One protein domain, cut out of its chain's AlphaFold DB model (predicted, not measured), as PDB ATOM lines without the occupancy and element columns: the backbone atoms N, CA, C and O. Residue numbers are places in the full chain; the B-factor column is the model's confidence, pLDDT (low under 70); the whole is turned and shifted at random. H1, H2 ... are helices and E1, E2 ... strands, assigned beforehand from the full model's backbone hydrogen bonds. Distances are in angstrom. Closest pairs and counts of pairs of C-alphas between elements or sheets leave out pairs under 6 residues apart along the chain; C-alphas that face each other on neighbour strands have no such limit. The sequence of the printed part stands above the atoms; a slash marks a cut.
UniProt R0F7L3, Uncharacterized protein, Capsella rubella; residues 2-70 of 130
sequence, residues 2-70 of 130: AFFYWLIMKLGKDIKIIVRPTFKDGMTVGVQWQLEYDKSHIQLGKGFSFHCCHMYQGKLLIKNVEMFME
ATOM      1  N   ALA A   2     -11.190  17.118  33.590       83.44
ATOM      2  CA  ALA A   2     -11.007  18.507  33.132       83.44
ATOM      3  C   ALA A   2     -11.811  19.557  33.928       83.44
ATOM      4  O   ALA A   2     -11.274  20.607  34.259       83.44
ATOM      5  N   PHE A   3     -13.059  19.246  34.300       74.56
ATOM      6  CA  PHE A   3     -13.890  20.118  35.139       74.56
ATOM      7  C   PHE A   3     -13.249  20.419  36.502       74.56
ATOM      8  O   PHE A   3     -13.079  21.579  36.855       74.56
ATOM      9  N   PHE A   4     -12.849  19.386  37.250       75.00
ATOM     10  CA  PHE A   4     -12.233  19.563  38.568       75.00
ATOM     11  C   PHE A   4     -10.879  20.266  38.476       75.00
ATOM     12  O   PHE A   4     -10.570  21.106  39.310       75.00
ATOM     13  N   TYR A   5     -10.102  19.978  37.431       76.88
ATOM     14  CA  TYR A   5      -8.855  20.686  37.169       76.88
ATOM     15  C   TYR A   5      -9.094  22.181  36.911       76.88
ATOM     16  O   TYR A   5      -8.459  23.027  37.536       76.88
ATOM     17  N   TRP A   6     -10.057  22.516  36.048       83.75
ATOM     18  CA  TRP A   6     -10.460  23.897  35.791       83.75
ATOM     19  C   TRP A   6     -10.981  24.587  37.057       83.75
ATOM     20  O   TRP A   6     -10.608  25.726  37.326       83.75
ATOM     21  N   LEU A   7     -11.782  23.889  37.865       76.12
ATOM     22  CA  LEU A   7     -12.322  24.398  39.124       76.12
ATOM     23  C   LEU A   7     -11.204  24.730  40.122       76.12
ATOM     24  O   LEU A   7     -11.176  25.835  40.654       76.12
ATOM     25  N   ILE A   8     -10.250  23.816  40.323       79.00
ATOM     26  CA  ILE A   8      -9.082  24.033  41.192       79.00
ATOM     27  C   ILE A   8      -8.246  25.214  40.679       79.00
ATOM     28  O   ILE A   8      -7.843  26.077  41.455       79.00
ATOM     29  N   MET A   9      -8.039  25.304  39.363       80.12
ATOM     30  CA  MET A   9      -7.323  26.423  38.746       80.12
ATOM     31  C   MET A   9      -8.040  27.765  38.942       80.12
ATOM     32  O   MET A   9      -7.375  28.781  39.134       80.12
ATOM     33  N   LYS A  10      -9.379  27.787  38.899       77.75
ATOM     34  CA  LYS A  10     -10.183  28.999  39.114       77.75
ATOM     35  C   LYS A  10     -10.250  29.430  40.571       77.75
ATOM     36  O   LYS A  10     -10.261  30.629  40.822       77.75
ATOM     37  N   LEU A  11     -10.270  28.481  41.504       75.88
ATOM     38  CA  LEU A  11     -10.167  28.772  42.934       75.88
ATOM     39  C   LEU A  11      -8.779  29.345  43.275       75.88
ATOM     40  O   LEU A  11      -8.659  30.217  44.124       75.88
ATOM     41  N   GLY A  12      -7.737  28.966  42.536       73.19
ATOM     42  CA  GLY A  12      -6.409  29.557  42.685       73.19
ATOM     43  C   GLY A  12      -5.645  29.016  43.898       73.19
ATOM     44  O   GLY A  12      -6.177  28.300  44.743       73.19
ATOM     45  N   LYS A  13      -4.345  29.328  43.961       75.94
ATOM     46  CA  LYS A  13      -3.408  28.736  44.938       75.94
ATOM     47  C   LYS A  13      -3.598  29.233  46.372       75.94
ATOM     48  O   LYS A  13      -3.169  28.561  47.299       75.94
ATOM     49  N   ASP A  14      -4.228  30.391  46.531       79.88
ATOM     50  CA  ASP A  14      -4.433  31.033  47.827       79.88
ATOM     51  C   ASP A  14      -5.759  30.600  48.482       79.88
ATOM     52  O   ASP A  14      -6.135  31.159  49.504       79.88
ATOM     53  N   ILE A  15      -6.496  29.636  47.918       78.38
ATOM     54  CA  ILE A  15      -7.740  29.125  48.504       78.38
ATOM     55  C   ILE A  15      -7.506  27.758  49.152       78.38
ATOM     56  O   ILE A  15      -7.061  26.805  48.512       78.38
ATOM     57  N   LYS A  16      -7.870  27.648  50.430       80.94
ATOM     58  CA  LYS A  16      -7.837  26.421  51.225       80.94
ATOM     59  C   LYS A  16      -9.248  25.873  51.406       80.94
ATOM     60  O   LYS A  16     -10.165  26.604  51.768       80.94
ATOM     61  N   ILE A  17      -9.406  24.571  51.178       82.06
ATOM     62  CA  ILE A  17     -10.643  23.834  51.453       82.06
ATOM     63  C   ILE A  17     -10.387  22.953  52.672       82.06
ATOM     64  O   ILE A  17      -9.608  22.003  52.608       82.06
ATOM     65  N   ILE A  18     -11.038  23.268  53.786       81.44
ATOM     66  CA  ILE A  18     -10.997  22.457  55.002       81.44
ATOM     67  C   ILE A  18     -12.186  21.511  54.962       81.44
ATOM     68  O   ILE A  18     -13.315  21.955  54.778       81.44
ATOM     69  N   VAL A  19     -11.939  20.215  55.150       81.38
ATOM     70  CA  VAL A  19     -12.961  19.164  55.088       81.38
ATOM     71  C   VAL A  19     -12.953  18.390  56.401       81.38
ATOM     72  O   VAL A  19     -11.911  17.879  56.812       81.38
ATOM     73  N   ARG A  20     -14.103  18.301  57.073       83.62
ATOM     74  CA  ARG A  20     -14.263  17.581  58.344       83.62
ATOM     75  C   ARG A  20     -15.461  16.635  58.267       83.62
ATOM     76  O   ARG A  20     -16.544  17.081  57.900       83.62
ATOM     77  N   PRO A  21     -15.315  15.346  58.606       81.94
ATOM     78  CA  PRO A  21     -16.464  14.450  58.669       81.94
ATOM     79  C   PRO A  21     -17.384  14.860  59.828       81.94
ATOM     80  O   PRO A  21     -16.899  15.107  60.930       81.94
ATOM     81  N   THR A  22     -18.694  14.913  59.590       76.25
ATOM     82  CA  THR A  22     -19.706  15.241  60.615       76.25
ATOM     83  C   THR A  22     -20.478  14.013  61.084       76.25
ATOM     84  O   THR A  22     -20.847  13.931  62.250       76.25
ATOM     85  N   PHE A  23     -20.695  13.040  60.198       73.12
ATOM     86  CA  PHE A  23     -21.405  11.801  60.501       73.12
ATOM     87  C   PHE A  23     -20.903  10.671  59.600       73.12
ATOM     88  O   PHE A  23     -20.599  10.895  58.424       73.12
ATOM     89  N   LYS A  24     -20.807   9.461  60.155       72.62
ATOM     90  CA  LYS A  24     -20.438   8.250  59.419       72.62
ATOM     91  C   LYS A  24     -21.461   7.167  59.726       72.62
ATOM     92  O   LYS A  24     -21.438   6.624  60.825       72.62
ATOM     93  N   ASP A  25     -22.307   6.852  58.751       71.94
ATOM     94  CA  ASP A  25     -23.239   5.731  58.846       71.94
ATOM     95  C   ASP A  25     -23.377   5.024  57.499       71.94
ATOM     96  O   ASP A  25     -23.858   5.585  56.510       71.94
ATOM     97  N   GLY A  26     -22.897   3.780  57.457       80.62
ATOM     98  CA  GLY A  26     -22.899   2.953  56.258       80.62
ATOM     99  C   GLY A  26     -22.321   3.673  55.036       80.62
ATOM    100  O   GLY A  26     -21.153   4.061  55.010       80.62
ATOM    101  N   MET A  27     -23.153   3.827  54.007       81.62
ATOM    102  CA  MET A  27     -22.780   4.448  52.735       81.62
ATOM    103  C   MET A  27     -23.132   5.942  52.657       81.62
ATOM    104  O   MET A  27     -22.920   6.558  51.614       81.62
ATOM    105  N   THR A  28     -23.645   6.536  53.733       81.12
ATOM    106  CA  THR A  28     -23.987   7.958  53.800       81.12
ATOM    107  C   THR A  28     -22.955   8.692  54.651       81.12
ATOM    108  O   THR A  28     -22.671   8.314  55.788       81.12
ATOM    109  N   VAL A  29     -22.373   9.757  54.099       83.62
ATOM    110  CA  VAL A  29     -21.313  10.527  54.756       83.62
ATOM    111  C   VAL A  29     -21.710  11.991  54.836       83.62
ATOM    112  O   VAL A  29     -21.949  12.638  53.817       83.62
ATOM    113  N   GLY A  30     -21.744  12.518  56.057       84.12
ATOM    114  CA  GLY A  30     -21.836  13.951  56.302       84.12
ATOM    115  C   GLY A  30     -20.444  14.580  56.305       84.12
ATOM    116  O   GLY A  30     -19.519  14.064  56.941       84.12
ATOM    117  N   VAL A  31     -20.289  15.697  55.604       85.38
ATOM    118  CA  VAL A  31     -19.030  16.428  55.466       85.38
ATOM    119  C   VAL A  31     -19.279  17.909  55.714       85.38
ATOM    120  O   VAL A  31     -20.046  18.545  55.007       85.38
ATOM    121  N   GLN A  32     -18.602  18.489  56.694       85.56
ATOM    122  CA  GLN A  32     -18.494  19.934  56.829       85.56
ATOM    123  C   GLN A  32     -17.321  20.428  55.993       85.56
ATOM    124  O   GLN A  32     -16.227  19.857  56.042       85.56
ATOM    125  N   TRP A  33     -17.538  21.505  55.251       87.00
ATOM    126  CA  TRP A  33     -16.512  22.135  54.441       87.00
ATOM    127  C   TRP A  33     -16.432  23.633  54.722       87.00
ATOM    128  O   TRP A  33     -17.417  24.285  55.073       87.00
ATOM    129  N   GLN A  34     -15.232  24.182  54.574       85.12
ATOM    130  CA  GLN A  34     -14.973  25.604  54.736       85.12
ATOM    131  C   GLN A  34     -13.936  26.067  53.716       85.12
ATOM    132  O   GLN A  34     -12.909  25.416  53.523       85.12
ATOM    133  N   LEU A  35     -14.234  27.188  53.069       84.12
ATOM    134  CA  LEU A  35     -13.395  27.856  52.089       84.12
ATOM    135  C   LEU A  35     -12.701  29.045  52.755       84.12
ATOM    136  O   LEU A  35     -13.359  29.991  53.191       84.12
ATOM    137  N   GLU A  36     -11.378  29.002  52.826       82.31
ATOM    138  CA  GLU A  36     -10.559  30.057  53.422       82.31
ATOM    139  C   GLU A  36      -9.583  30.630  52.403       82.31
ATOM    140  O   GLU A  36      -9.060  29.907  51.554       82.31
ATOM    141  N   TYR A  37      -9.300  31.926  52.511       79.44
ATOM    142  CA  TYR A  37      -8.177  32.538  51.813       79.44
ATOM    143  C   TYR A  37      -6.910  32.438  52.671       79.44
ATOM    144  O   TYR A  37      -6.848  32.984  53.773       79.44
ATOM    145  N   ASP A  38      -5.895  31.752  52.152       77.88
ATOM    146  CA  ASP A  38      -4.677  31.339  52.850       77.88
ATOM    147  C   ASP A  38      -3.943  32.510  53.514       77.88
ATOM    148  O   ASP A  38      -3.560  32.444  54.678       77.88
ATOM    149  N   LYS A  39      -3.803  33.631  52.802       76.50
ATOM    150  CA  LYS A  39      -2.997  34.769  53.271       76.50
ATOM    151  C   LYS A  39      -3.677  35.634  54.328       76.50
ATOM    152  O   LYS A  39      -2.993  36.402  54.994       76.50
ATOM    153  N   SER A  40      -5.004  35.593  54.437       72.69
ATOM    154  CA  SER A  40      -5.758  36.537  55.275       72.69
ATOM    155  C   SER A  40      -6.684  35.872  56.286       72.69
ATOM    156  O   SER A  40      -7.329  36.582  57.052       72.69
ATOM    157  N   HIS A  41      -6.777  34.536  56.289       68.75
ATOM    158  CA  HIS A  41      -7.742  33.765  57.085       68.75
ATOM    159  C   HIS A  41      -9.200  34.229  56.911       68.75
ATOM    160  O   HIS A  41     -10.060  33.955  57.749       68.75
ATOM    161  N   ILE A  42      -9.501  34.926  55.810       72.88
ATOM    162  CA  ILE A  42     -10.861  35.351  55.494       72.88
ATOM    163  C   ILE A  42     -11.646  34.113  55.063       72.88
ATOM    164  O   ILE A  42     -11.281  33.428  54.104       72.88
ATOM    165  N   GLN A  43     -12.732  33.840  55.781       74.50
ATOM    166  CA  GLN A  43     -13.665  32.766  55.461       74.50
ATOM    167  C   GLN A  43     -14.570  33.236  54.319       74.50
ATOM    168  O   GLN A  43     -15.365  34.157  54.487       74.50
ATOM    169  N   LEU A  44     -14.426  32.624  53.145       76.94
ATOM    170  CA  LEU A  44     -15.202  32.959  51.946       76.94
ATOM    171  C   LEU A  44     -16.573  32.275  51.947       76.94
ATOM    172  O   LEU A  44     -17.529  32.774  51.359       76.94
ATOM    173  N   GLY A  45     -16.663  31.128  52.615       79.44
ATOM    174  CA  GLY A  45     -17.900  30.387  52.783       79.44
ATOM    175  C   GLY A  45     -17.672  29.142  53.625       79.44
ATOM    176  O   GLY A  45     -16.580  28.575  53.642       79.44
ATOM    177  N   LYS A  46     -18.708  28.710  54.331       85.94
ATOM    178  CA  LYS A  46     -18.726  27.448  55.070       85.94
ATOM    179  C   LYS A  46     -20.059  26.761  54.870       85.94
ATOM    180  O   LYS A  46     -21.056  27.417  54.585       85.94
ATOM    181  N   GLY A  47     -20.075  25.447  55.000       85.62
ATOM    182  CA  GLY A  47     -21.274  24.668  54.771       85.62
ATOM    183  C   GLY A  47     -21.133  23.224  55.211       85.62
ATOM    184  O   GLY A  47     -20.084  22.781  55.679       85.62
ATOM    185  N   PHE A  48     -22.217  22.486  55.044       85.69
ATOM    186  CA  PHE A  48     -22.272  21.048  55.226       85.69
ATOM    187  C   PHE A  48     -22.840  20.398  53.973       85.69
ATOM    188  O   PHE A  48     -23.700  20.951  53.291       85.69
ATOM    189  N   SER A  49     -22.336  19.221  53.647       82.88
ATOM    190  CA  SER A  49     -22.828  18.404  52.558       82.88
ATOM    191  C   SER A  49     -23.078  16.977  53.017       82.88
ATOM    192  O   SER A  49     -22.305  16.407  53.788       82.88
ATOM    193  N   PHE A  50     -24.167  16.392  52.532       83.56
ATOM    194  CA  PHE A  50     -24.492  14.987  52.720       83.56
ATOM    195  C   PHE A  50     -24.258  14.251  51.411       83.56
ATOM    196  O   PHE A  50     -24.782  14.625  50.361       83.56
ATOM    197  N   HIS A  51     -23.444  13.206  51.483       84.81
ATOM    198  CA  HIS A  51     -23.072  12.382  50.350       84.81
ATOM    199  C   HIS A  51     -23.651  10.985  50.533       84.81
ATOM    200  O   HIS A  51     -23.217  10.245  51.416       84.81
ATOM    201  N   CYS A  52     -24.598  10.605  49.679       82.69
ATOM    202  CA  CYS A  52     -25.066   9.224  49.600       82.69
ATOM    203  C   CYS A  52     -24.216   8.473  48.578       82.69
ATOM    204  O   CYS A  52     -24.277   8.747  47.373       82.69
ATOM    205  N   CYS A  53     -23.425   7.521  49.055       83.94
ATOM    206  CA  CYS A  53     -22.590   6.666  48.232       83.94
ATOM    207  C   CYS A  53     -23.284   5.323  47.961       83.94
ATOM    208  O   CYS A  53     -24.170   4.884  48.686       83.94
ATOM    209  N   HIS A  54     -22.883   4.639  46.898       81.69
ATOM    210  CA  HIS A  54     -23.341   3.293  46.574       81.69
ATOM    211  C   HIS A  54     -22.192   2.533  45.912       81.69
ATOM    212  O   HIS A  54     -21.553   3.059  45.004       81.69
ATOM    213  N   MET A  55     -21.912   1.306  46.345       83.69
ATOM    214  CA  MET A  55     -21.000   0.434  45.613       83.69
ATOM    215  C   MET A  55     -21.704  -0.196  44.416       83.69
ATOM    216  O   MET A  55     -22.716  -0.871  44.570       83.69
ATOM    217  N   TYR A  56     -21.117  -0.051  43.236       84.94
ATOM    218  CA  TYR A  56     -21.542  -0.750  42.033       84.94
ATOM    219  C   TYR A  56     -20.330  -1.416  41.386       84.94
ATOM    220  O   TYR A  56     -19.383  -0.731  41.007       84.94
ATOM    221  N   GLN A  57     -20.333  -2.751  41.290       90.25
ATOM    222  CA  GLN A  57     -19.218  -3.534  40.726       90.25
ATOM    223  C   GLN A  57     -17.844  -3.179  41.340       90.25
ATOM    224  O   GLN A  57     -16.857  -2.998  40.631       90.25
ATOM    225  N   GLY A  58     -17.789  -2.998  42.664       88.38
ATOM    226  CA  GLY A  58     -16.565  -2.606  43.378       88.38
ATOM    227  C   GLY A  58     -16.158  -1.135  43.213       88.38
ATOM    228  O   GLY A  58     -15.138  -0.722  43.757       88.38
ATOM    229  N   LYS A  59     -16.943  -0.321  42.494       85.50
ATOM    230  CA  LYS A  59     -16.725   1.124  42.355       85.50
ATOM    231  C   LYS A  59     -17.640   1.887  43.303       85.50
ATOM    232  O   LYS A  59     -18.850   1.665  43.314       85.50
ATOM    233  N   LEU A  60     -17.072   2.815  44.068       82.81
ATOM    234  CA  LEU A  60     -17.835   3.738  44.900       82.81
ATOM    235  C   LEU A  60     -18.419   4.853  44.021       82.81
ATOM    236  O   LEU A  60     -17.684   5.674  43.477       82.81
ATOM    237  N   LEU A  61     -19.739   4.876  43.874       83.88
ATOM    238  CA  LEU A  61     -20.476   5.939  43.197       83.88
ATOM    239  C   LEU A  61     -21.058   6.892  44.232       83.88
ATOM    240  O   LEU A  61     -21.798   6.467  45.115       83.88
ATOM    241  N   ILE A  62     -20.782   8.181  44.087       84.31
ATOM    242  CA  ILE A  62     -21.453   9.235  44.849       84.31
ATOM    243  C   ILE A  62     -22.709   9.600  44.057       84.31
ATOM    244  O   ILE A  62     -22.605  10.122  42.949       84.31
ATOM    245  N   LYS A  63     -23.889   9.252  44.577       75.06
ATOM    246  CA  LYS A  63     -25.162   9.420  43.862       75.06
ATOM    247  C   LYS A  63     -25.820  10.765  44.124       75.06
ATOM    248  O   LYS A  63     -26.331  11.368  43.189       75.06
ATOM    249  N   ASN A  64     -25.840  11.197  45.383       68.50
ATOM    250  CA  ASN A  64     -26.495  12.436  45.780       68.50
ATOM    251  C   ASN A  64     -25.548  13.272  46.635       68.50
ATOM    252  O   ASN A  64     -24.876  12.730  47.517       68.50
ATOM    253  N   VAL A  65     -25.486  14.563  46.330       77.00
ATOM    254  CA  VAL A  65     -24.723  15.561  47.073       77.00
ATOM    255  C   VAL A  65     -25.692  16.674  47.418       77.00
ATOM    256  O   VAL A  65     -25.928  17.574  46.617       77.00
ATOM    257  N   GLU A  66     -26.269  16.594  48.608       81.06
ATOM    258  CA  GLU A  66     -27.019  17.716  49.157       81.06
ATOM    259  C   GLU A  66     -26.021  18.644  49.827       81.06
ATOM    260  O   GLU A  66     -25.250  18.201  50.673       81.06
ATOM    261  N   MET A  67     -25.981  19.911  49.420       79.31
ATOM    262  CA  MET A  67     -25.031  20.890  49.937       79.31
ATOM    263  C   MET A  67     -25.780  22.094  50.486       79.31
ATOM    264  O   MET A  67     -26.543  22.749  49.781       79.31
ATOM    265  N   PHE A  68     -25.507  22.402  51.743       81.69
ATOM    266  CA  PHE A  68     -26.032  23.546  52.457       81.69
ATOM    267  C   PHE A  68     -24.860  24.456  52.783       81.69
ATOM    268  O   PHE A  68     -23.926  24.068  53.482       81.69
ATOM    269  N   MET A  69     -24.887  25.664  52.245       81.38
ATOM    270  CA  MET A  69     -23.889  26.683  52.527       81.38
ATOM    271  C   MET A  69     -24.504  27.708  53.470       81.38
ATOM    272  O   MET A  69     -25.667  28.084  53.310       81.38
ATOM    273  N   GLU A  70     -23.730  28.175  54.438       77.62
ATOM    274  CA  GLU A  70     -24.128  29.334  55.216       77.62
ATOM    275  C   GLU A  70     -24.258  30.562  54.300       77.62
ATOM    276  O   GLU A  70     -23.474  30.719  53.356       77.62
TER     277      GLU A  70
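AT A GLANCE: This is residues 2 to 70 of the 130 residues of an uncharacterized protein of Capsella rubella (UniProt R0F7L3). A single twisted, arched sheet of four strands, with a short helix, H1, that folds back from the first residue of E1 under the hollow of the arch, where its residues 2 to 10 stand free of the sheet. The sheet is a meander, E1 E2 E3 E4 in order, each strand the antiparallel neighbour of the one before. The 69 printed residues, mostly strand, are loose, with a radius of gyration of the C-alphas of 14.2 A and spans of 42 by 28 by 15 A.

HOW THE PARTS SIT: H1, residues 2 to 11, has every O i to N i+4 pair within hydrogen-bond range. Edge strand E1, residues 15 to 25, forms a hairpin with E2, residues 28 to 37, at 162 degrees; N 18 and O 34 are 2.9 A apart. E2 and E3, residues 42 to 56, form a hairpin at 153 degrees; N 33 and O 47 are 2.9 A apart. E3 and edge strand E4, residues 59 to 69, form a hairpin at 148 degrees; N 50 and O 66 are 2.8 A apart. E3 bends by 50 degrees at residue 48, E4 by 50 degrees at residue 64. H1 is apart from E2, E3 and E4.

IN THESE COORDINATES: H1, 14.2 A long, begins at C-alpha 2 (-11.007, 18.507, 33.132). E1 measures 29.9 A, E2 29.3 A, E3 40.0 A and E4 28.4 A, ending at C-alpha 69 (-23.889, 26.683, 52.527).

THE WHOLE: The farthest C-alphas, of Ser 40 and Gln 57, are 44.7 A apart. The printed part has no cut, and its four links are tight. Residues 41 and 64 have pLDDT under 70.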